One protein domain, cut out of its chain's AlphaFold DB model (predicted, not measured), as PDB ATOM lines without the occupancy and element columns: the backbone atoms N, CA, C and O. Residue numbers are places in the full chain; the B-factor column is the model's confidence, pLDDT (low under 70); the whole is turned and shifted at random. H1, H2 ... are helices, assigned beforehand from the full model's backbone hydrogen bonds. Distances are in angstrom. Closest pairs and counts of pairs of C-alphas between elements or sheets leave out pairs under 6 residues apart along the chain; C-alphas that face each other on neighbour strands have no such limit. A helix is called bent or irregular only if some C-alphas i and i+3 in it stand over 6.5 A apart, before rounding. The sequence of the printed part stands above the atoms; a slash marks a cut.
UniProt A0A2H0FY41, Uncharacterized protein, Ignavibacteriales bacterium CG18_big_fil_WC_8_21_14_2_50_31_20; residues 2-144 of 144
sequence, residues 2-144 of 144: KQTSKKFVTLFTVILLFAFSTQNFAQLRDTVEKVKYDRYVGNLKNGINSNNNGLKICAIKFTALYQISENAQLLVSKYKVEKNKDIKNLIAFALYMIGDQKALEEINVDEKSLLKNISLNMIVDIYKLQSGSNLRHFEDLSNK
ATOM      1  N   LYS A   2     129.957   3.249 367.309       55.75
ATOM      2  CA  LYS A   2     130.706   2.697 366.151       55.75
ATOM      3  C   LYS A   2     132.229   2.945 366.146       55.75
ATOM      4  O   LYS A   2     132.942   2.263 365.422       55.75
ATOM      5  N   GLN A   3     132.740   3.925 366.896       58.03
ATOM      6  CA  GLN A   3     134.163   4.311 366.849       58.03
ATOM      7  C   GLN A   3     135.033   3.545 367.857       58.03
ATOM      8  O   GLN A   3     136.185   3.235 367.564       58.03
ATOM      9  N   THR A   4     134.476   3.194 369.017       61.69
ATOM     10  CA  THR A   4     135.148   2.377 370.037       61.69
ATOM     11  C   THR A   4     135.301   0.925 369.589       61.69
ATOM     12  O   THR A   4     136.367   0.352 369.801       61.69
ATOM     13  N   SER A   5     134.313   0.358 368.879       65.50
ATOM     14  CA  SER A   5     134.432  -1.004 368.332       65.50
ATOM     15  C   SER A   5     135.497  -1.103 367.237       65.50
ATOM     16  O   SER A   5     136.257  -2.061 367.227       65.50
ATOM     17  N   LYS A   6     135.630  -0.088 366.369       71.25
ATOM     18  CA  LYS A   6     136.676  -0.050 365.332       71.25
ATOM     19  C   LYS A   6     138.083  -0.061 365.932       71.25
ATOM     20  O   LYS A   6     138.917  -0.828 365.473       71.25
ATOM     21  N   LYS A   7     138.329   0.731 366.983       77.50
ATOM     22  CA  LYS A   7     139.625   0.746 367.689       77.50
ATOM     23  C   LYS A   7     139.933  -0.594 368.363       77.50
ATOM     24  O   LYS A   7     141.068  -1.052 368.293       77.50
ATOM     25  N   PHE A   8     138.924  -1.230 368.963       82.69
ATOM     26  CA  PHE A   8     139.062  -2.561 369.563       82.69
ATOM     27  C   PHE A   8     139.380  -3.633 368.524       82.69
ATOM     28  O   PHE A   8     140.290  -4.427 368.735       82.69
ATOM     29  N   VAL A   9     138.673  -3.620 367.390       84.00
ATOM     30  CA  VAL A   9     138.929  -4.548 366.286       84.00
ATOM     31  C   VAL A   9     140.354  -4.366 365.783       84.00
ATOM     32  O   VAL A   9     141.084  -5.342 365.757       84.00
ATOM     33  N   THR A  10     140.792  -3.137 365.489       84.50
ATOM     34  CA  THR A  10     142.162  -2.875 365.016       84.50
ATOM     35  C   THR A  10     143.227  -3.327 366.015       84.50
ATOM     36  O   THR A  10     144.206  -3.950 365.613       84.50
ATOM     37  N   LEU A  11     143.038  -3.061 367.310       86.56
ATOM     38  CA  LEU A  11     143.971  -3.508 368.346       86.56
ATOM     39  C   LEU A  11     144.048  -5.041 368.402       86.56
ATOM     40  O   LEU A  11     145.135  -5.606 368.475       86.56
ATOM     41  N   PHE A  12     142.900  -5.710 368.300       86.44
ATOM     42  CA  PHE A  12     142.826  -7.166 368.292       86.44
ATOM     43  C   PHE A  12     143.501  -7.770 367.051       86.44
ATOM     44  O   PHE A  12     144.236  -8.747 367.174       86.44
ATOM     45  N   THR A  13     143.342  -7.157 365.870       84.81
ATOM     46  CA  THR A  13     144.028  -7.604 364.647       84.81
ATOM     47  C   THR A  13     145.544  -7.465 364.754       84.81
ATOM     48  O   THR A  13     146.266  -8.357 364.319       84.81
ATOM     49  N   VAL A  14     146.040  -6.375 365.349       85.06
ATOM     50  CA  VAL A  14     147.484  -6.157 365.549       85.06
ATOM     51  C   VAL A  14     148.067  -7.185 366.521       85.06
ATOM     52  O   VAL A  14     149.129  -7.740 366.250       85.06
ATOM     53  N   ILE A  15     147.358  -7.494 367.611       85.56
ATOM     54  CA  ILE A  15     147.776  -8.520 368.578       85.56
ATOM     55  C   ILE A  15     147.804  -9.906 367.924       85.56
ATOM     56  O   ILE A  15     148.769 -10.645 368.103       85.56
ATOM     57  N   LEU A  16     146.792 -10.246 367.119       82.62
ATOM     58  CA  LEU A  16     146.760 -11.503 366.367       82.62
ATOM     59  C   LEU A  16     147.920 -11.609 365.370       82.62
ATOM     60  O   LEU A  16     148.584 -12.640 365.325       82.62
ATOM     61  N   LEU A  17     148.212 -10.549 364.612       79.56
ATOM     62  CA  LEU A  17     149.340 -10.529 363.673       79.56
ATOM     63  C   LEU A  17     150.690 -10.707 364.384       79.56
ATOM     64  O   LEU A  17     151.550 -11.436 363.891       79.56
ATOM     65  N   PHE A  18     150.863 -10.100 365.563       75.06
ATOM     66  CA  PHE A  18     152.052 -10.304 366.395       75.06
ATOM     67  C   PHE A  18     152.134 -11.722 366.978       75.06
ATOM     68  O   PHE A  18     153.211 -12.308 367.005       75.06
ATOM     69  N   ALA A  19     151.016 -12.311 367.406       72.75
ATOM     70  CA  ALA A  19     151.004 -13.683 367.912       72.75
ATOM     71  C   ALA A  19     151.355 -14.700 366.808       72.75
ATOM     72  O   ALA A  19     152.185 -15.583 367.024       72.75
ATOM     73  N   PHE A  20     150.805 -14.533 365.602       65.12
ATOM     74  CA  PHE A  20     151.082 -15.412 364.460       65.12
ATOM     75  C   PHE A  20     152.513 -15.284 363.918       65.12
ATOM     76  O   PHE A  20     153.074 -16.272 363.438       65.12
ATOM     77  N   SER A  21     153.146 -14.109 363.998       61.03
ATOM     78  CA  SER A  21     154.530 -13.955 363.530       61.03
ATOM     79  C   SER A  21     155.519 -14.755 364.388       61.03
ATOM     80  O   SER A  21     156.419 -15.390 363.839       61.03
ATOM     81  N   THR A  22     155.312 -14.830 365.709       61.06
ATOM     82  CA  THR A  22     156.201 -15.580 366.622       61.06
ATOM     83  C   THR A  22     156.201 -17.096 366.387       61.06
ATOM     84  O   THR A  22     157.244 -17.735 366.522       61.06
ATOM     85  N   GLN A  23     155.070 -17.676 365.968       59.53
ATOM     86  CA  GLN A  23     154.949 -19.118 365.714       59.53
ATOM     87  C   GLN A  23     155.725 -19.570 364.467       59.53
ATOM     88  O   GLN A  23     156.328 -20.643 364.466       59.53
ATOM     89  N   ASN A  24     155.769 -18.730 363.428       61.00
ATOM     90  CA  ASN A  24     156.491 -19.034 362.191       61.00
ATOM     91  C   ASN A  24     158.016 -19.066 362.401       61.00
ATOM     92  O   ASN A  24     158.699 -19.923 361.843       61.00
ATOM     93  N   PHE A  25     158.558 -18.183 363.249       61.31
ATOM     94  CA  PHE A  25     159.994 -18.162 363.560       61.31
ATOM     95  C   PHE A  25     160.465 -19.403 364.329       61.31
ATOM     96  O   PHE A  25     161.558 -19.903 364.056       61.31
ATOM     97  N   ALA A  26     159.649 -19.925 365.250       57.91
ATOM     98  CA  ALA A  26     159.974 -21.148 365.985       57.91
ATOM     99  C   ALA A  26     160.067 -22.368 365.048       57.91
ATOM    100  O   ALA A  26     161.057 -23.093 365.079       57.91
ATOM    101  N   GLN A  27     159.102 -22.533 364.136       62.69
ATOM    102  CA  GLN A  27     159.095 -23.640 363.170       62.69
ATOM    103  C   GLN A  27     160.253 -23.573 362.161       62.69
ATOM    104  O   GLN A  27     160.837 -24.597 361.794       62.69
ATOM    105  N   LEU A  28     160.615 -22.364 361.717       61.53
ATOM    106  CA  LEU A  28     161.782 -22.142 360.859       61.53
ATOM    107  C   LEU A  28     163.083 -22.541 361.563       61.53
ATOM    108  O   LEU A  28     163.917 -23.210 360.951       61.53
ATOM    109  N   ARG A  29     163.245 -22.179 362.843       58.09
ATOM    110  CA  ARG A  29     164.419 -22.558 363.638       58.09
ATOM    111  C   ARG A  29     164.546 -24.077 363.758       58.09
ATOM    112  O   ARG A  29     165.602 -24.604 363.421       58.09
ATOM    113  N   ASP A  30     163.468 -24.769 364.120       71.50
ATOM    114  CA  ASP A  30     163.468 -26.231 364.269       71.50
ATOM    115  C   ASP A  30     163.803 -26.939 362.942       71.50
ATOM    116  O   ASP A  30     164.534 -27.931 362.908       71.50
ATOM    117  N   THR A  31     163.335 -26.392 361.814       72.69
ATOM    118  CA  THR A  31     163.642 -26.926 360.478       72.69
ATOM    119  C   THR A  31     165.115 -26.732 360.109       72.69
ATOM    120  O   THR A  31     165.759 -27.661 359.618       72.69
ATOM    121  N   VAL A  32     165.676 -25.543 360.349       74.88
ATOM    122  CA  VAL A  32     167.098 -25.264 360.083       74.88
ATOM    123  C   VAL A  32     167.999 -26.117 360.976       74.88
ATOM    124  O   VAL A  32     168.996 -26.665 360.499       74.88
ATOM    125  N   GLU A  33     167.645 -26.266 362.251       80.19
ATOM    126  CA  GLU A  33     168.366 -27.116 363.198       80.19
ATOM    127  C   GLU A  33     168.338 -28.584 362.768       80.19
ATOM    128  O   GLU A  33     169.388 -29.229 362.751       80.19
ATOM    129  N   LYS A  34     167.189 -29.080 362.294       82.12
ATOM    130  CA  LYS A  34     167.073 -30.430 361.735       82.12
ATOM    131  C   LYS A  34     167.955 -30.632 360.501       82.12
ATOM    132  O   LYS A  34     168.725 -31.583 360.452       82.12
ATOM    133  N   VAL A  35     167.916 -29.720 359.527       87.00
ATOM    134  CA  VAL A  35     168.763 -29.815 358.317       87.00
ATOM    135  C   VAL A  35     170.251 -29.825 358.678       87.00
ATOM    136  O   VAL A  35     171.056 -30.531 358.064       87.00
ATOM    137  N   LYS A  36     170.635 -29.030 359.678       86.38
ATOM    138  CA  LYS A  36     172.007 -28.978 360.181       86.38
ATOM    139  C   LYS A  36     172.399 -30.294 360.860       86.38
ATOM    140  O   LYS A  36     173.484 -30.805 360.582       86.38
ATOM    141  N   TYR A  37     171.514 -30.853 361.682       87.19
ATOM    142  CA  TYR A  37     171.688 -32.161 362.306       87.19
ATOM    143  C   TYR A  37     171.858 -33.273 361.262       87.19
ATOM    144  O   TYR A  37     172.870 -33.973 361.281       87.19
ATOM    145  N   ASP A  38     170.960 -33.355 360.278       90.75
ATOM    146  CA  ASP A  38     171.011 -34.356 359.205       90.75
ATOM    147  C   ASP A  38     172.340 -34.294 358.436       90.75
ATOM    148  O   ASP A  38     172.941 -35.317 358.095       90.75
ATOM    149  N   ARG A  39     172.862 -33.080 358.211       91.88
ATOM    150  CA  ARG A  39     174.179 -32.881 357.594       91.88
ATOM    151  C   ARG A  39     175.313 -33.412 358.472       91.88
ATOM    152  O   ARG A  39     176.249 -34.011 357.945       91.88
ATOM    153  N   TYR A  40     175.257 -33.206 359.788       92.06
ATOM    154  CA  TYR A  40     176.258 -33.752 360.707       92.06
ATOM    155  C   TYR A  40     176.241 -35.277 360.733       92.06
ATOM    156  O   TYR A  40     177.297 -35.892 360.579       92.06
ATOM    157  N   VAL A  41     175.055 -35.882 360.821       95.38
ATOM    158  CA  VAL A  41     174.884 -37.338 360.726       95.38
ATOM    159  C   VAL A  41     175.456 -37.859 359.403       95.38
ATOM    160  O   VAL A  41     176.256 -38.799 359.400       95.38
ATOM    161  N   GLY A  42     175.130 -37.201 358.285       96.06
ATOM    162  CA  GLY A  42     175.644 -37.535 356.955       96.06
ATOM    163  C   GLY A  42     177.169 -37.440 356.843       96.06
ATOM    164  O   GLY A  42     177.810 -38.321 356.267       96.06
ATOM    165  N   ASN A  43     177.783 -36.423 357.448       96.81
ATOM    166  CA  ASN A  43     179.240 -36.278 357.472       96.81
ATOM    167  C   ASN A  43     179.917 -37.405 358.263       96.81
ATOM    168  O   ASN A  43     180.920 -37.958 357.805       96.81
ATOM    169  N   LEU A  44     179.358 -37.787 359.414       97.94
ATOM    170  CA  LEU A  44     179.858 -38.919 360.195       97.94
ATOM    171  C   LEU A  44     179.705 -40.235 359.424       97.94
ATOM    172  O   LEU A  44     180.655 -41.013 359.348       97.94
ATOM    173  N   LYS A  45     178.565 -40.440 358.758       98.31
ATOM    174  CA  LYS A  45     178.328 -41.581 357.863       98.31
ATOM    175  C   LYS A  45     179.374 -41.671 356.749       98.31
ATOM    176  O   LYS A  45     179.887 -42.758 356.471       98.31
ATOM    177  N   ASN A  46     179.724 -40.546 356.129       98.06
ATOM    178  CA  ASN A  46     180.776 -40.493 355.112       98.06
ATOM    179  C   ASN A  46     182.154 -40.805 355.707       98.06
ATOM    180  O   ASN A  46     182.913 -41.582 355.129       98.06
ATOM    181  N   GLY A  47     182.455 -40.265 356.889       98.12
ATOM    182  CA  GLY A  47     183.697 -40.544 357.604       98.12
ATOM    183  C   GLY A  47     183.860 -42.025 357.958       98.12
ATOM    184  O   GLY A  47     184.898 -42.605 357.654       98.12
ATOM    185  N   ILE A  48     182.818 -42.673 358.494       98.38
ATOM    186  CA  ILE A  48     182.797 -44.117 358.804       98.38
ATOM    187  C   ILE A  48     183.049 -44.972 357.546       98.38
ATOM    188  O   ILE A  48     183.662 -46.038 357.614       98.38
ATOM    189  N   ASN A  49     182.592 -44.515 356.378       98.12
ATOM    190  CA  ASN A  49     182.818 -45.195 355.103       98.12
ATOM    191  C   ASN A  49     184.176 -44.893 354.456       98.12
ATOM    192  O   ASN A  49     184.508 -45.519 353.452       98.12
ATOM    193  N   SER A  50     184.960 -43.967 355.007       96.94
ATOM    194  CA  SER A  50     186.216 -43.537 354.405       96.94
ATOM    195  C   SER A  50     187.274 -44.646 354.387       96.94
ATOM    196  O   SER A  50     187.421 -45.421 355.336       96.94
ATOM    197  N   ASN A  51     188.085 -44.650 353.328       94.75
ATOM    198  CA  ASN A  51     189.305 -45.455 353.243       94.75
ATOM    199  C   ASN A  51     190.456 -44.866 354.077       94.75
ATOM    200  O   ASN A  51     191.454 -45.541 354.316       94.75
ATOM    201  N   ASN A  52     190.336 -43.616 354.537       96.44
ATOM    202  CA  ASN A  52     191.304 -43.014 355.444       96.44
ATOM    203  C   ASN A  52     191.014 -43.468 356.883       96.44
ATOM    204  O   ASN A  52     190.002 -43.082 357.471       96.44
ATOM    205  N   ASN A  53     191.918 -44.262 357.467       94.19
ATOM    206  CA  ASN A  53     191.742 -44.799 358.820       94.19
ATOM    207  C   ASN A  53     191.618 -43.707 359.891       94.19
ATOM    208  O   ASN A  53     190.819 -43.866 360.806       94.19
ATOM    209  N   GLY A  54     192.349 -42.595 359.771       93.94
ATOM    210  CA  GLY A  54     192.247 -41.477 360.713       93.94
ATOM    211  C   GLY A  54     190.856 -40.841 360.693       93.94
ATOM    212  O   GLY A  54     190.217 -40.719 361.736       93.94
ATOM    213  N   LEU A  55     190.345 -40.516 359.501       95.50
ATOM    214  CA  LEU A  55     188.998 -39.966 359.333       95.50
ATOM    215  C   LEU A  55     187.920 -40.949 359.810       95.50
ATOM    216  O   LEU A  55     186.996 -40.547 360.515       95.50
ATOM    217  N   LYS A  56     188.070 -42.235 359.478       97.50
ATOM    218  CA  LYS A  56     187.177 -43.307 359.929       97.50
ATOM    219  C   LYS A  56     187.128 -43.393 361.454       97.50
ATOM    220  O   LYS A  56     186.047 -43.345 362.032       97.50
ATOM    221  N   ILE A  57     188.289 -43.471 362.107       95.88
ATOM    222  CA  ILE A  57     188.404 -43.547 363.570       95.88
ATOM    223  C   ILE A  57     187.773 -42.317 364.225       95.88
ATOM    224  O   ILE A  57     186.983 -42.467 365.155       95.88
ATOM    225  N   CYS A  58     188.068 -41.111 363.732       94.69
ATOM    226  CA  CYS A  58     187.468 -39.883 364.253       94.69
ATOM    227  C   CYS A  58     185.942 -39.891 364.110       94.69
ATOM    228  O   CYS A  58     185.238 -39.575 365.065       94.69
ATOM    229  N   ALA A  59     185.419 -40.295 362.951       97.62
ATOM    230  CA  ALA A  59     183.982 -40.361 362.719       97.62
ATOM    231  C   ALA A  59     183.286 -41.378 363.636       97.62
ATOM    232  O   ALA A  59     182.222 -41.074 364.175       97.62
ATOM    233  N   ILE A  60     183.894 -42.546 363.877       97.44
ATOM    234  CA  ILE A  60     183.365 -43.532 364.829       97.44
ATOM    235  C   ILE A  60     183.399 -42.963 366.257       97.44
ATOM    236  O   ILE A  60     182.386 -43.023 366.951       97.44
ATOM    237  N   LYS A  61     184.513 -42.342 366.676       95.19
ATOM    238  CA  LYS A  61     184.639 -41.705 368.002       95.19
ATOM    239  C   LYS A  61     183.577 -40.624 368.224       95.19
ATOM    240  O   LYS A  61     182.955 -40.605 369.278       95.19
ATOM    241  N   PHE A  62     183.331 -39.753 367.243       94.31
ATOM    242  CA  PHE A  62     182.288 -38.726 367.350       94.31
ATOM    243  C   PHE A  62     180.874 -39.308 367.329       94.31
ATOM    244  O   PHE A  62     180.018 -38.835 368.066       94.31
ATOM    245  N   THR A  63     180.637 -40.354 366.537       96.12
ATOM    246  CA  THR A  63     179.355 -41.076 366.534       96.12
ATOM    247  C   THR A  63     179.055 -41.666 367.914       96.12
ATOM    248  O   THR A  63     177.933 -41.542 368.391       96.12
ATOM    249  N   ALA A  64     180.067 -42.239 368.575       94.06
ATOM    250  CA  ALA A  64     179.967 -42.750 369.940       94.06
ATOM    251  C   ALA A  64     179.738 -41.629 370.966       94.06
ATOM    252  O   ALA A  64     178.796 -41.688 371.750       94.06
ATOM    253  N   LEU A  65     180.583 -40.593 370.932       91.94
ATOM    254  CA  LEU A  65     180.563 -39.484 371.888       91.94
ATOM    255  C   LEU A  65     179.220 -38.745 371.896       91.94
ATOM    256  O   LEU A  65     178.730 -38.386 372.961       91.94
ATOM    257  N   TYR A  66     178.642 -38.518 370.716       90.25
ATOM    258  CA  TYR A  66     177.360 -37.828 370.564       90.25
ATOM    259  C   TYR A  66     176.163 -38.779 370.451       90.25
ATOM    260  O   TYR A  66     175.064 -38.315 370.175       90.25
ATOM    261  N   GLN A  67     176.368 -40.086 370.650       94.12
ATOM    262  CA  GLN A  67     175.308 -41.101 370.667       94.12
ATOM    263  C   GLN A  67     174.403 -41.071 369.418       94.12
ATOM    264  O   GLN A  67     173.182 -41.177 369.503       94.12
ATOM    265  N   ILE A  68     175.007 -40.930 368.233       95.50
ATOM    266  CA  ILE A  68     174.286 -40.786 366.957       95.50
ATOM    267  C   ILE A  68     173.734 -42.145 366.496       95.50
ATOM    268  O   ILE A  68     174.388 -42.898 365.762       95.50
ATOM    269  N   SER A  69     172.517 -42.456 366.945       96.12
ATOM    270  CA  SER A  69     171.811 -43.725 366.708       96.12
ATOM    271  C   SER A  69     171.560 -44.049 365.229       96.12
ATOM    272  O   SER A  69     171.587 -45.208 364.823       96.12
ATOM    273  N   GLU A  70     171.416 -43.034 364.382       96.50
ATOM    274  CA  GLU A  70     171.150 -43.147 362.946       96.50
ATOM    275  C   GLU A  70     172.282 -43.859 362.190       96.50
ATOM    276  O   GLU A  70     172.080 -44.387 361.094       96.50
ATOM    277  N   ASN A  71     173.476 -43.901 362.783       97.31
ATOM    278  CA  ASN A  71     174.635 -44.595 362.237       97.31
ATOM    279  C   ASN A  71     174.845 -46.001 362.832       97.31
ATOM    280  O   ASN A  71     175.772 -46.690 362.399       97.31
ATOM    281  N   ALA A  72     174.006 -46.472 363.762       97.25
ATOM    282  CA  ALA A  72     174.187 -47.765 364.436       97.25
ATOM    283  C   ALA A  72     174.221 -48.947 363.450       97.25
ATOM    284  O   ALA A  72     175.168 -49.731 363.437       97.25
ATOM    285  N   GLN A  73     173.266 -49.027 362.523       97.69
ATOM    286  CA  GLN A  73     173.236 -50.099 361.517       97.69
ATOM    287  C   GLN A  73     174.437 -50.056 360.555       97.69
ATOM    288  O   GLN A  73     174.973 -51.091 360.147       97.69
ATOM    289  N   LEU A  74     174.938 -48.857 360.237       98.25
ATOM    290  CA  LEU A  74     176.187 -48.726 359.489       98.25
ATOM    291  C   LEU A  74     177.364 -49.294 360.292       98.25
ATOM    292  O   LEU A  74     178.161 -50.045 359.733       98.25
ATOM    293  N   LEU A  75     177.463 -48.975 361.582       98.44
ATOM    294  CA  LEU A  75     178.493 -49.513 362.467       98.44
ATOM    295  C   LEU A  75     178.432 -51.048 362.534       98.44
ATOM    296  O   LEU A  75     179.466 -51.687 362.350       98.44
ATOM    297  N   VAL A  76     177.244 -51.650 362.654       98.38
ATOM    298  CA  VAL A  76     177.062 -53.115 362.589       98.38
ATOM    299  C   VAL A  76     177.624 -53.689 361.287       98.38
ATOM    300  O   VAL A  76     178.428 -54.626 361.308       98.38
ATOM    301  N   SER A  77     177.252 -53.112 360.138       98.25
ATOM    302  CA  SER A  77     177.755 -53.586 358.842       98.25
ATOM    303  C   SER A  77     179.281 -53.478 358.734       98.25
ATOM    304  O   SER A  77     179.933 -54.394 358.230       98.25
ATOM    305  N   LYS A  78     179.876 -52.401 359.268       97.88
ATOM    306  CA  LYS A  78     181.330 -52.205 359.284       97.88
ATOM    307  C   LYS A  78     182.030 -53.173 360.224       97.88
ATOM    308  O   LYS A  78     183.057 -53.719 359.838       97.88
ATOM    309  N   TYR A  79     181.468 -53.455 361.397       97.69
ATOM    310  CA  TYR A  79     182.021 -54.429 362.337       97.69
ATOM    311  C   TYR A  79     182.200 -55.813 361.697       97.69
ATOM    312  O   TYR A  79     183.231 -56.467 361.875       97.69
ATOM    313  N   LYS A  80     181.197 -56.251 360.924       97.00
ATOM    314  CA  LYS A  80     181.174 -57.573 360.281       97.00
ATOM    315  C   LYS A  80     182.297 -57.745 359.246       97.00
ATOM    316  O   LYS A  80     182.779 -58.860 359.075       97.00
ATOM    317  N   VAL A  81     182.749 -56.661 358.608       97.06
ATOM    318  CA  VAL A  81     183.757 -56.705 357.527       97.06
ATOM    319  C   VAL A  81     185.125 -56.121 357.897       97.06
ATOM    320  O   VAL A  81     186.093 -56.336 357.167       97.06
ATOM    321  N   GLU A  82     185.233 -55.374 358.998       96.69
ATOM    322  CA  GLU A  82     186.486 -54.744 359.421       96.69
ATOM    323  C   GLU A  82     187.504 -55.799 359.880       96.69
ATOM    324  O   GLU A  82     187.206 -56.694 360.676       96.69
ATOM    325  N   LYS A  83     188.726 -55.684 359.351       94.81
ATOM    326  CA  LYS A  83     189.840 -56.601 359.628       94.81
ATOM    327  C   LYS A  83     190.754 -56.055 360.716       94.81
ATOM    328  O   LYS A  83     191.385 -56.831 361.431       94.81
ATOM    329  N   ASN A  84     190.840 -54.731 360.844       93.81
ATOM    330  CA  ASN A  84     191.624 -54.106 361.895       93.81
ATOM    331  C   ASN A  84     190.915 -54.291 363.245       93.81
ATOM    332  O   ASN A  84     189.833 -53.747 363.467       93.81
ATOM    333  N   LYS A  85     191.538 -55.051 364.152       91.81
ATOM    334  CA  LYS A  85     190.968 -55.391 365.461       91.81
ATOM    335  C   LYS A  85     190.681 -54.159 366.324       91.81
ATOM    336  O   LYS A  85     189.652 -54.129 366.989       91.81
ATOM    337  N   ASP A  86     191.532 -53.137 366.277       91.12
ATOM    338  CA  ASP A  86     191.345 -51.921 367.072       91.12
ATOM    339  C   ASP A  86     190.145 -51.116 366.574       91.12
ATOM    340  O   ASP A  86     189.317 -50.677 367.368       91.12
ATOM    341  N   ILE A  87     189.998 -50.977 365.252       94.19
ATOM    342  CA  ILE A  87     188.825 -50.319 364.656       94.19
ATOM    343  C   ILE A  87     187.567 -51.147 364.932       94.19
ATOM    344  O   ILE A  87     186.527 -50.590 365.268       94.19
ATOM    345  N   LYS A  88     187.657 -52.475 364.854       95.19
ATOM    346  CA  LYS A  88     186.544 -53.376 365.156       95.19
ATOM    347  C   LYS A  88     186.078 -53.248 366.612       95.19
ATOM    348  O   LYS A  88     184.882 -53.097 366.853       95.19
ATOM    349  N   ASN A  89     187.008 -53.211 367.565       93.81
ATOM    350  CA  ASN A  89     186.707 -52.967 368.977       93.81
ATOM    351  C   ASN A  89     186.123 -51.564 369.201       93.81
ATOM    352  O   ASN A  89     185.160 -51.420 369.949       93.81
ATOM    353  N   LEU A  90     186.649 -50.543 368.511       95.06
ATOM    354  CA  LEU A  90     186.113 -49.180 368.561       95.06
ATOM    355  C   LEU A  90     184.666 -49.116 368.064       95.06
ATOM    356  O   LEU A  90     183.854 -48.404 368.646       95.06
ATOM    357  N   ILE A  91     184.332 -49.857 367.006       96.69
ATOM    358  CA  ILE A  91     182.966 -49.935 366.481       96.69
ATOM    359  C   ILE A  91     182.024 -50.571 367.510       96.69
ATOM    360  O   ILE A  91     180.957 -50.021 367.768       96.69
ATOM    361  N   ALA A  92     182.413 -51.695 368.120       95.81
ATOM    362  CA  ALA A  92     181.599 -52.327 369.159       95.81
ATOM    363  C   ALA A  92     181.418 -51.408 370.376       95.81
ATOM    364  O   ALA A  92     180.318 -51.293 370.909       95.81
ATOM    365  N   PHE A  93     182.469 -50.682 370.766       94.75
ATOM    366  CA  PHE A  93     182.367 -49.693 371.832       94.75
ATOM    367  C   PHE A  93     181.455 -48.524 371.474       94.75
ATOM    368  O   PHE A  93     180.673 -48.081 372.308       94.75
ATOM    369  N   ALA A  94     181.502 -48.052 370.229       95.69
ATOM    370  CA  ALA A  94     180.596 -47.015 369.762       95.69
ATOM    371  C   ALA A  94     179.130 -47.458 369.853       95.69
ATOM    372  O   ALA A  94     178.304 -46.699 370.347       95.69
ATOM    373  N   LEU A  95     178.819 -48.694 369.447       96.38
ATOM    374  CA  LEU A  95     177.475 -49.271 369.574       96.38
ATOM    375  C   LEU A  95     177.018 -49.373 371.034       96.38
ATOM    376  O   LEU A  95     175.875 -49.042 371.342       96.38
ATOM    377  N   TYR A  96     177.926 -49.746 371.938       94.50
ATOM    378  CA  TYR A  96     177.661 -49.735 373.375       94.50
ATOM    379  C   TYR A  96     177.373 -48.330 373.913       94.50
ATOM    380  O   TYR A  96     176.385 -48.142 374.613       94.50
ATOM    381  N   MET A  97     178.175 -47.326 373.542       93.12
ATOM    382  CA  MET A  97     177.958 -45.936 373.969       93.12
ATOM    383  C   MET A  97     176.648 -45.339 373.446       93.12
ATOM    384  O   MET A  97     176.040 -44.521 374.135       93.12
ATOM    385  N   ILE A  98     176.224 -45.737 372.242       94.19
ATOM    386  CA  ILE A  98     174.920 -45.376 371.665       94.19
ATOM    387  C   ILE A  98     173.769 -46.024 372.457       94.19
ATOM    388  O   ILE A  98     172.662 -45.493 372.462       94.19
ATOM    389  N   GLY A  99     174.017 -47.147 373.138       92.56
ATOM    390  CA  GLY A  99     173.005 -47.890 373.891       92.56
ATOM    391  C   GLY A  99     172.141 -48.814 373.029       92.56
ATOM    392  O   GLY A  99     171.065 -49.225 373.460       92.56
ATOM    393  N   ASP A 100     172.583 -49.158 371.813       92.00
ATOM    394  CA  ASP A 100     171.840 -50.054 370.920       92.00
ATOM    395  C   ASP A 100     172.166 -51.525 371.224       92.00
ATOM    396  O   ASP A 100     173.051 -52.142 370.624       92.00
ATOM    397  N   GLN A 101     171.445 -52.099 372.191       91.12
ATOM    398  CA  GLN A 101     171.637 -53.491 372.608       91.12
ATOM    399  C   GLN A 101     171.387 -54.487 371.465       91.12
ATOM    400  O   GLN A 101     172.117 -55.469 371.340       91.12
ATOM    401  N   LYS A 102     170.408 -54.220 370.589       93.62
ATOM    402  CA  LYS A 102     170.124 -55.092 369.439       93.62
ATOM    403  C   LYS A 102     171.311 -55.125 368.484       93.62
ATOM    404  O   LYS A 102     171.697 -56.193 368.023       93.62
ATOM    405  N   ALA A 103     171.932 -53.973 368.234       94.25
ATOM    406  CA  ALA A 103     173.133 -53.902 367.414       94.25
ATOM    407  C   ALA A 103     174.312 -54.689 368.014       94.25
ATOM    408  O   ALA A 103     175.075 -55.292 367.259       94.25
ATOM    409  N   LEU A 104     174.462 -54.714 369.345       94.06
ATOM    410  CA  LEU A 104     175.473 -55.534 370.030       94.06
ATOM    411  C   LEU A 104     175.185 -57.039 369.910       94.06
ATOM    412  O   LEU A 104     176.096 -57.825 369.629       94.06
ATOM    413  N   GLU A 105     173.919 -57.435 370.050       94.25
ATOM    414  CA  GLU A 105     173.464 -58.813 369.832       94.25
ATOM    415  C   GLU A 105     173.730 -59.259 368.385       94.25
ATOM    416  O   GLU A 105     174.282 -60.334 368.158       94.25
ATOM    417  N   GLU A 106     173.457 -58.403 367.395       96.06
ATOM    418  CA  GLU A 106     173.709 -58.680 365.973       96.06
ATOM    419  C   GLU A 106     175.181 -58.954 365.629       96.06
ATOM    420  O   GLU A 106     175.481 -59.570 364.598       96.06
ATOM    421  N   ILE A 107     176.106 -58.457 366.450       95.50
ATOM    422  CA  ILE A 107     177.545 -58.676 366.285       95.50
ATOM    423  C   ILE A 107     178.112 -59.701 367.274       95.50
ATOM    424  O   ILE A 107     179.325 -59.929 367.266       95.50
ATOM    425  N   ASN A 108     177.248 -60.348 368.066       94.31
ATOM    426  CA  ASN A 108     177.587 -61.329 369.099       94.31
ATOM    427  C   ASN A 108     178.637 -60.812 370.096       94.31
ATOM    428  O   ASN A 108     179.592 -61.518 370.425       94.31
ATOM    429  N   VAL A 109     178.489 -59.564 370.547       91.12
ATOM    430  CA  VAL A 109     179.366 -58.961 371.558       91.12
ATOM    431  C   VAL A 109     178.567 -58.718 372.829       91.12
ATOM    432  O   VAL A 109     177.625 -57.932 372.833       91.12
ATOM    433  N   ASP A 110     178.962 -59.370 373.920       89.00
ATOM    434  CA  ASP A 110     178.435 -59.068 375.248       89.00
ATOM    435  C   ASP A 110     179.193 -57.899 375.900       89.00
ATOM    436  O   ASP A 110     180.377 -57.662 375.648       89.00
ATOM    437  N   GLU A 111     178.515 -57.176 376.788       84.06
ATOM    438  CA  GLU A 111     179.079 -56.013 377.480       84.06
ATOM    439  C   GLU A 111     180.346 -56.354 378.283       84.06
ATOM    440  O   GLU A 111     181.318 -55.597 378.274       84.06
ATOM    441  N   LYS A 112     180.385 -57.514 378.951       84.56
ATOM    442  CA  LYS A 112     181.533 -57.890 379.789       84.56
ATOM    443  C   LYS A 112     182.772 -58.157 378.940       84.56
ATOM    444  O   LYS A 112     183.867 -57.722 379.305       84.56
ATOM    445  N   SER A 113     182.626 -58.857 377.815       84.94
ATOM    446  CA  SER A 113     183.739 -59.088 376.895       84.94
ATOM    447  C   SER A 113     184.196 -57.796 376.226       84.94
ATOM    448  O   SER A 113     185.403 -57.593 376.080       84.94
ATOM    449  N   LEU A 114     183.277 -56.887 375.897       86.69
ATOM    450  CA  LEU A 114     183.614 -55.575 375.353       86.69
ATOM    451  C   LEU A 114     184.480 -54.761 376.322       86.69
ATOM    452  O   LEU A 114     185.570 -54.325 375.948       86.69
ATOM    453  N   LEU A 115     184.035 -54.608 377.572       80.56
ATOM    454  CA  LEU A 115     184.746 -53.834 378.595       80.56
ATOM    455  C   LEU A 115     186.116 -54.431 378.948       80.56
ATOM    456  O   LEU A 115     187.026 -53.707 379.339       80.56
ATOM    457  N   LYS A 116     186.296 -55.744 378.773       82.25
ATOM    458  CA  LYS A 116     187.598 -56.402 378.942       82.25
ATOM    459  C   LYS A 116     188.548 -56.156 377.765       82.25
ATOM    460  O   LYS A 116     189.762 -56.140 377.949       82.25
ATOM    461  N   ASN A 117     188.005 -56.023 376.557       77.25
ATOM    462  CA  ASN A 117     188.776 -55.942 375.316       77.25
ATOM    463  C   ASN A 117     189.039 -54.507 374.846       77.25
ATOM    464  O   ASN A 117     189.821 -54.303 373.911       77.25
ATOM    465  N   ILE A 118     188.395 -53.517 375.461       81.69
ATOM    466  CA  ILE A 118     188.654 -52.118 375.162       81.69
ATOM    467  C   ILE A 118     189.947 -51.645 375.826       81.69
ATOM    468  O   ILE A 118     190.217 -51.924 376.994       81.69
ATOM    469  N   SER A 119     190.766 -50.909 375.077       80.69
ATOM    470  CA  SER A 119     191.967 -50.312 375.648       80.69
ATOM    471  C   SER A 119     191.601 -49.073 376.461       80.69
ATOM    472  O   SER A 119     190.789 -48.247 376.038       80.69
ATOM    473  N   LEU A 120     192.261 -48.895 377.607       78.75
ATOM    474  CA  LEU A 120     192.110 -47.684 378.415       78.75
ATOM    475  C   LEU A 120     192.395 -46.420 377.587       78.75
ATOM    476  O   LEU A 120     191.696 -45.421 377.718       78.75
ATOM    477  N   ASN A 121     193.365 -46.490 376.671       76.62
ATOM    478  CA  ASN A 121     193.693 -45.394 375.761       76.62
ATOM    479  C   ASN A 121     192.513 -45.002 374.861       76.62
ATOM    480  O   ASN A 121     192.297 -43.819 374.633       76.62
ATOM    481  N   MET A 122     191.716 -45.965 374.387       80.31
ATOM    482  CA  MET A 122     190.535 -45.682 373.567       80.31
ATOM    483  C   MET A 122     189.461 -44.928 374.357       80.31
ATOM    484  O   MET A 122     188.891 -43.964 373.846       80.31
ATOM    485  N   ILE A 123     189.233 -45.335 375.609       80.94
ATOM    486  CA  ILE A 123     188.322 -44.650 376.533       80.94
ATOM    487  C   ILE A 123     188.823 -43.224 376.785       80.94
ATOM    488  O   ILE A 123     188.093 -42.253 376.582       80.94
ATOM    489  N   VAL A 124     190.096 -43.086 377.164       82.94
ATOM    490  CA  VAL A 124     190.737 -41.795 377.442       82.94
ATOM    491  C   VAL A 124     190.675 -40.867 376.232       82.94
ATOM    492  O   VAL A 124     190.394 -39.684 376.393       82.94
ATOM    493  N   ASP A 125     190.894 -41.373 375.021       81.75
ATOM    494  CA  ASP A 125     190.819 -40.574 373.798       81.75
ATOM    495  C   ASP A 125     189.422 -39.987 373.562       81.75
ATOM    496  O   ASP A 125     189.304 -38.834 373.148       81.75
ATOM    497  N   ILE A 126     188.367 -40.765 373.811       81.69
ATOM    498  CA  ILE A 126     186.984 -40.301 373.645       81.69
ATOM    499  C   ILE A 126     186.656 -39.227 374.690       81.69
ATOM    500  O   ILE A 126     186.148 -38.163 374.333       81.69
ATOM    501  N   TYR A 127     187.043 -39.430 375.952       79.69
ATOM    502  CA  TYR A 127     186.865 -38.411 376.993       79.69
ATOM    503  C   TYR A 127     187.736 -37.165 376.773       79.69
ATOM    504  O   TYR A 127     187.307 -36.050 377.067       79.69
ATOM    505  N   LYS A 128     188.935 -37.304 376.196       80.75
ATOM    506  CA  LYS A 128     189.761 -36.157 375.787       80.75
ATOM    507  C   LYS A 128     189.087 -35.334 374.695       80.75
ATOM    508  O   LYS A 128     189.161 -34.110 374.752       80.75
ATOM    509  N   LEU A 129     188.413 -35.968 373.732       77.12
ATOM    510  CA  LEU A 129     187.619 -35.243 372.733       77.12
ATOM    511  C   LEU A 129     186.491 -34.439 373.394       77.12
ATOM    512  O   LEU A 129     186.290 -33.284 373.027       77.12
ATOM    513  N   GLN A 130     185.831 -35.009 374.407       73.88
ATOM    514  CA  GLN A 130     184.799 -34.329 375.198       73.88
ATOM    515  C   GLN A 130     185.349 -33.166 376.041       73.88
ATOM    516  O   GLN A 130     184.714 -32.124 376.174       73.88
ATOM    517  N   SER A 131     186.543 -33.313 376.617       66.50
ATOM    518  CA  SER A 131     187.179 -32.244 377.394       66.50
ATOM    519  C   SER A 131     187.752 -31.139 376.501       66.50
ATOM    520  O   SER A 131     187.717 -29.965 376.864       66.50
ATOM    521  N   GLY A 132     188.291 -31.493 375.334       59.50
ATOM    522  CA  GLY A 132     188.870 -30.548 374.382       59.50
ATOM    523  C   GLY A 132     187.830 -29.705 373.639       59.50
ATOM    524  O   GLY A 132     188.154 -28.601 373.202       59.50
ATOM    525  N   SER A 133     186.586 -30.180 373.502       55.22
ATOM    526  CA  SER A 133     185.474 -29.350 373.016       55.22
ATOM    527  C   SER A 133     185.074 -28.281 374.034       55.22
ATOM    528  O   SER A 133     184.782 -27.158 373.630       55.22
ATOM    529  N   ASN A 134     185.152 -28.577 375.338       48.31
ATOM    530  CA  ASN A 134     184.914 -27.581 376.386       48.31
ATOM    531  C   ASN A 134     185.971 -26.466 376.369       48.31
ATOM    532  O   ASN A 134     185.613 -25.299 376.478       48.31
ATOM    533  N   LEU A 135     187.253 -26.787 376.150       43.19
ATOM    534  CA  LEU A 135     188.329 -25.780 376.111       43.19
ATOM    535  C   LEU A 135     188.189 -24.779 374.950       43.19
ATOM    536  O   LEU A 135     188.400 -23.587 375.152       43.19
ATOM    537  N   ARG A 136     187.757 -25.225 373.763       49.22
ATOM    538  CA  ARG A 136     187.520 -24.315 372.622       49.22
ATOM    539  C   ARG A 136     186.340 -23.372 372.850       49.22
ATOM    540  O   ARG A 136     186.342 -22.258 372.343       49.22
ATOM    541  N   HIS A 137     185.346 -23.800 373.628       40.97
ATOM    542  CA  HIS A 137     184.216 -22.946 373.986       40.97
ATOM    543  C   HIS A 137     184.604 -21.852 374.995       40.97
ATOM    544  O   HIS A 137     184.024 -20.771 374.967       40.97
ATOM    545  N   PHE A 138     185.614 -22.093 375.842       34.41
ATOM    546  CA  PHE A 138     186.173 -21.070 376.736       34.41
ATOM    547  C   PHE A 138     187.007 -20.016 375.988       34.41
ATOM    548  O   PHE A 138     186.889 -18.833 376.300       34.41
ATOM    549  N   GLU A 139     187.796 -20.400 374.978       41.91
ATOM    550  CA  GLU A 139     188.562 -19.436 374.164       41.91
ATOM    551  C   GLU A 139     187.654 -18.476 373.377       41.91
ATOM    552  O   GLU A 139     187.903 -17.268 373.378       41.91
ATOM    553  N   ASP A 140     186.563 -18.976 372.787       48.00
ATOM    554  CA  ASP A 140     185.577 -18.158 372.057       48.00
ATOM    555  C   ASP A 140     184.785 -17.196 372.966       48.00
ATOM    556  O   ASP A 140     184.282 -16.171 372.499       48.00
ATOM    557  N   LEU A 141     184.667 -17.505 374.262       46.16
ATOM    558  CA  LEU A 141     184.041 -16.629 375.259       46.16
ATOM    559  C   LEU A 141     185.024 -15.620 375.869       46.16
ATOM    560  O   LEU A 141     184.579 -14.594 376.371       46.16
ATOM    561  N   SER A 142     186.334 -15.885 375.821       43.91
ATOM    562  CA  SER A 142     187.368 -14.956 376.311       43.91
ATOM    563  C   SER A 142     187.800 -13.907 375.277       43.91
ATOM    564  O   SER A 142     188.424 -12.914 375.640       43.91
ATOM    565  N   ASN A 143     187.457 -14.121 374.001       46.50
ATOM    566  CA  ASN A 143     187.776 -13.233 372.874       46.50
ATOM    567  C   ASN A 143     186.582 -12.367 372.412       46.50
ATOM    568  O   ASN A 143     186.586 -11.859 371.289       46.50
ATOM    569  N   LYS A 144     185.557 -12.202 373.255       42.94
ATOM    570  CA  LYS A 144     184.470 -11.225 373.082       42.94
ATOM    571  C   LYS A 144     184.516 -10.192 374.194       42.94
ATOM    572  O   LYS A 144     184.167  -9.031 373.890       42.94
TER     573      LYS A 144
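Overview. This is residues 2 to 144 of the 144 residues of an uncharacterized protein of Ignavibacteriales bacterium CG18_big_fil_WC_8_21_14_2_50_31_20 (UniProt A0A2H0FY41). A compact head of short helices has two helical arms: the very long H1, whose residues 2 to 37 stick out and make most of the length, and H7, whose residues 131 to 142 stick out too. In the head, the end of H1 joins H2, H3 and H4 in an up-and-down bundle, each helix running against the one before it, and the short H5 and H6 pack on H4. You have 143 printed residues with seven named helices, H1 to H7 in chain order, and no named strand; the class is all helix. The whole is extended, with a radius of gyration of the C-alphas of 23.9 A and spans of 83 by 41 by 29 A.

Arrangement. Start at H1, residues 2 to 48, and look at its residues 44 to 48: they alone touch H2, residues 53 to 65, a hairpin at a steep tilt of 44 degrees, opposite ways, with the C-alphas of Ile 48 and Lys 56 closest at 4.6 A. H1 touches H3, residues 69 to 81, with residues 41 to 48 alone; the closest C-alphas, of Lys 45 and Asn 71, are 6.5 A apart. The hub is H4, residues 85 to 98. It touches H2 at a shallow tilt of 22 degrees, the same way, with the C-alphas of Ala 64 and Ala 94 closest at 4.3 A. H3 and H4 form a hairpin at a shallow tilt of 25 degrees, with the C-alphas of Tyr 79 and Lys 88 closest at 5.4 A. H4 also touches H5, residues 101 to 106, closest at Leu 95 and Leu 104 with C-alphas 6.6 A apart, and H6, residues 111 to 117, closest at Phe 93 and Leu 114 with C-alphas 7.0 A apart. H7, residues 120 to 142, only just touches H2, with 3 pairs of C-alphas within 8 A, about perpendicular at 77 degrees; the closest C-alphas are those of Lys 61 and Ile 126, 6.3 A apart. H1 and H7 are apart. Every O i to N i+4 pair is within hydrogen-bond range in H2, H4, H5 and H6; in H1 it is 38 of 43, in H3 6 of 9 and in H7 18 of 19.

Along the chain. Find C-alpha 2 at (130.706, 2.697, 366.151); from there H1 runs 70.4 A to C-alpha 48 at (182.797, -44.117, 358.804). H3 is irregular: C-alphas 70 and 73 are 7.4 A apart. H7 runs 33.1 A to C-alpha 142 at (187.368, -14.956, 376.311).

Size, cuts and confidence. The C-alphas farthest apart are those of Lys 2 and Lys 83, at 84.0 A. The printed part has no cut, and its six links are tight. Low model confidence, pLDDT under 70, falls on residues 2 to 5, 20 to 29 and 131 to 144.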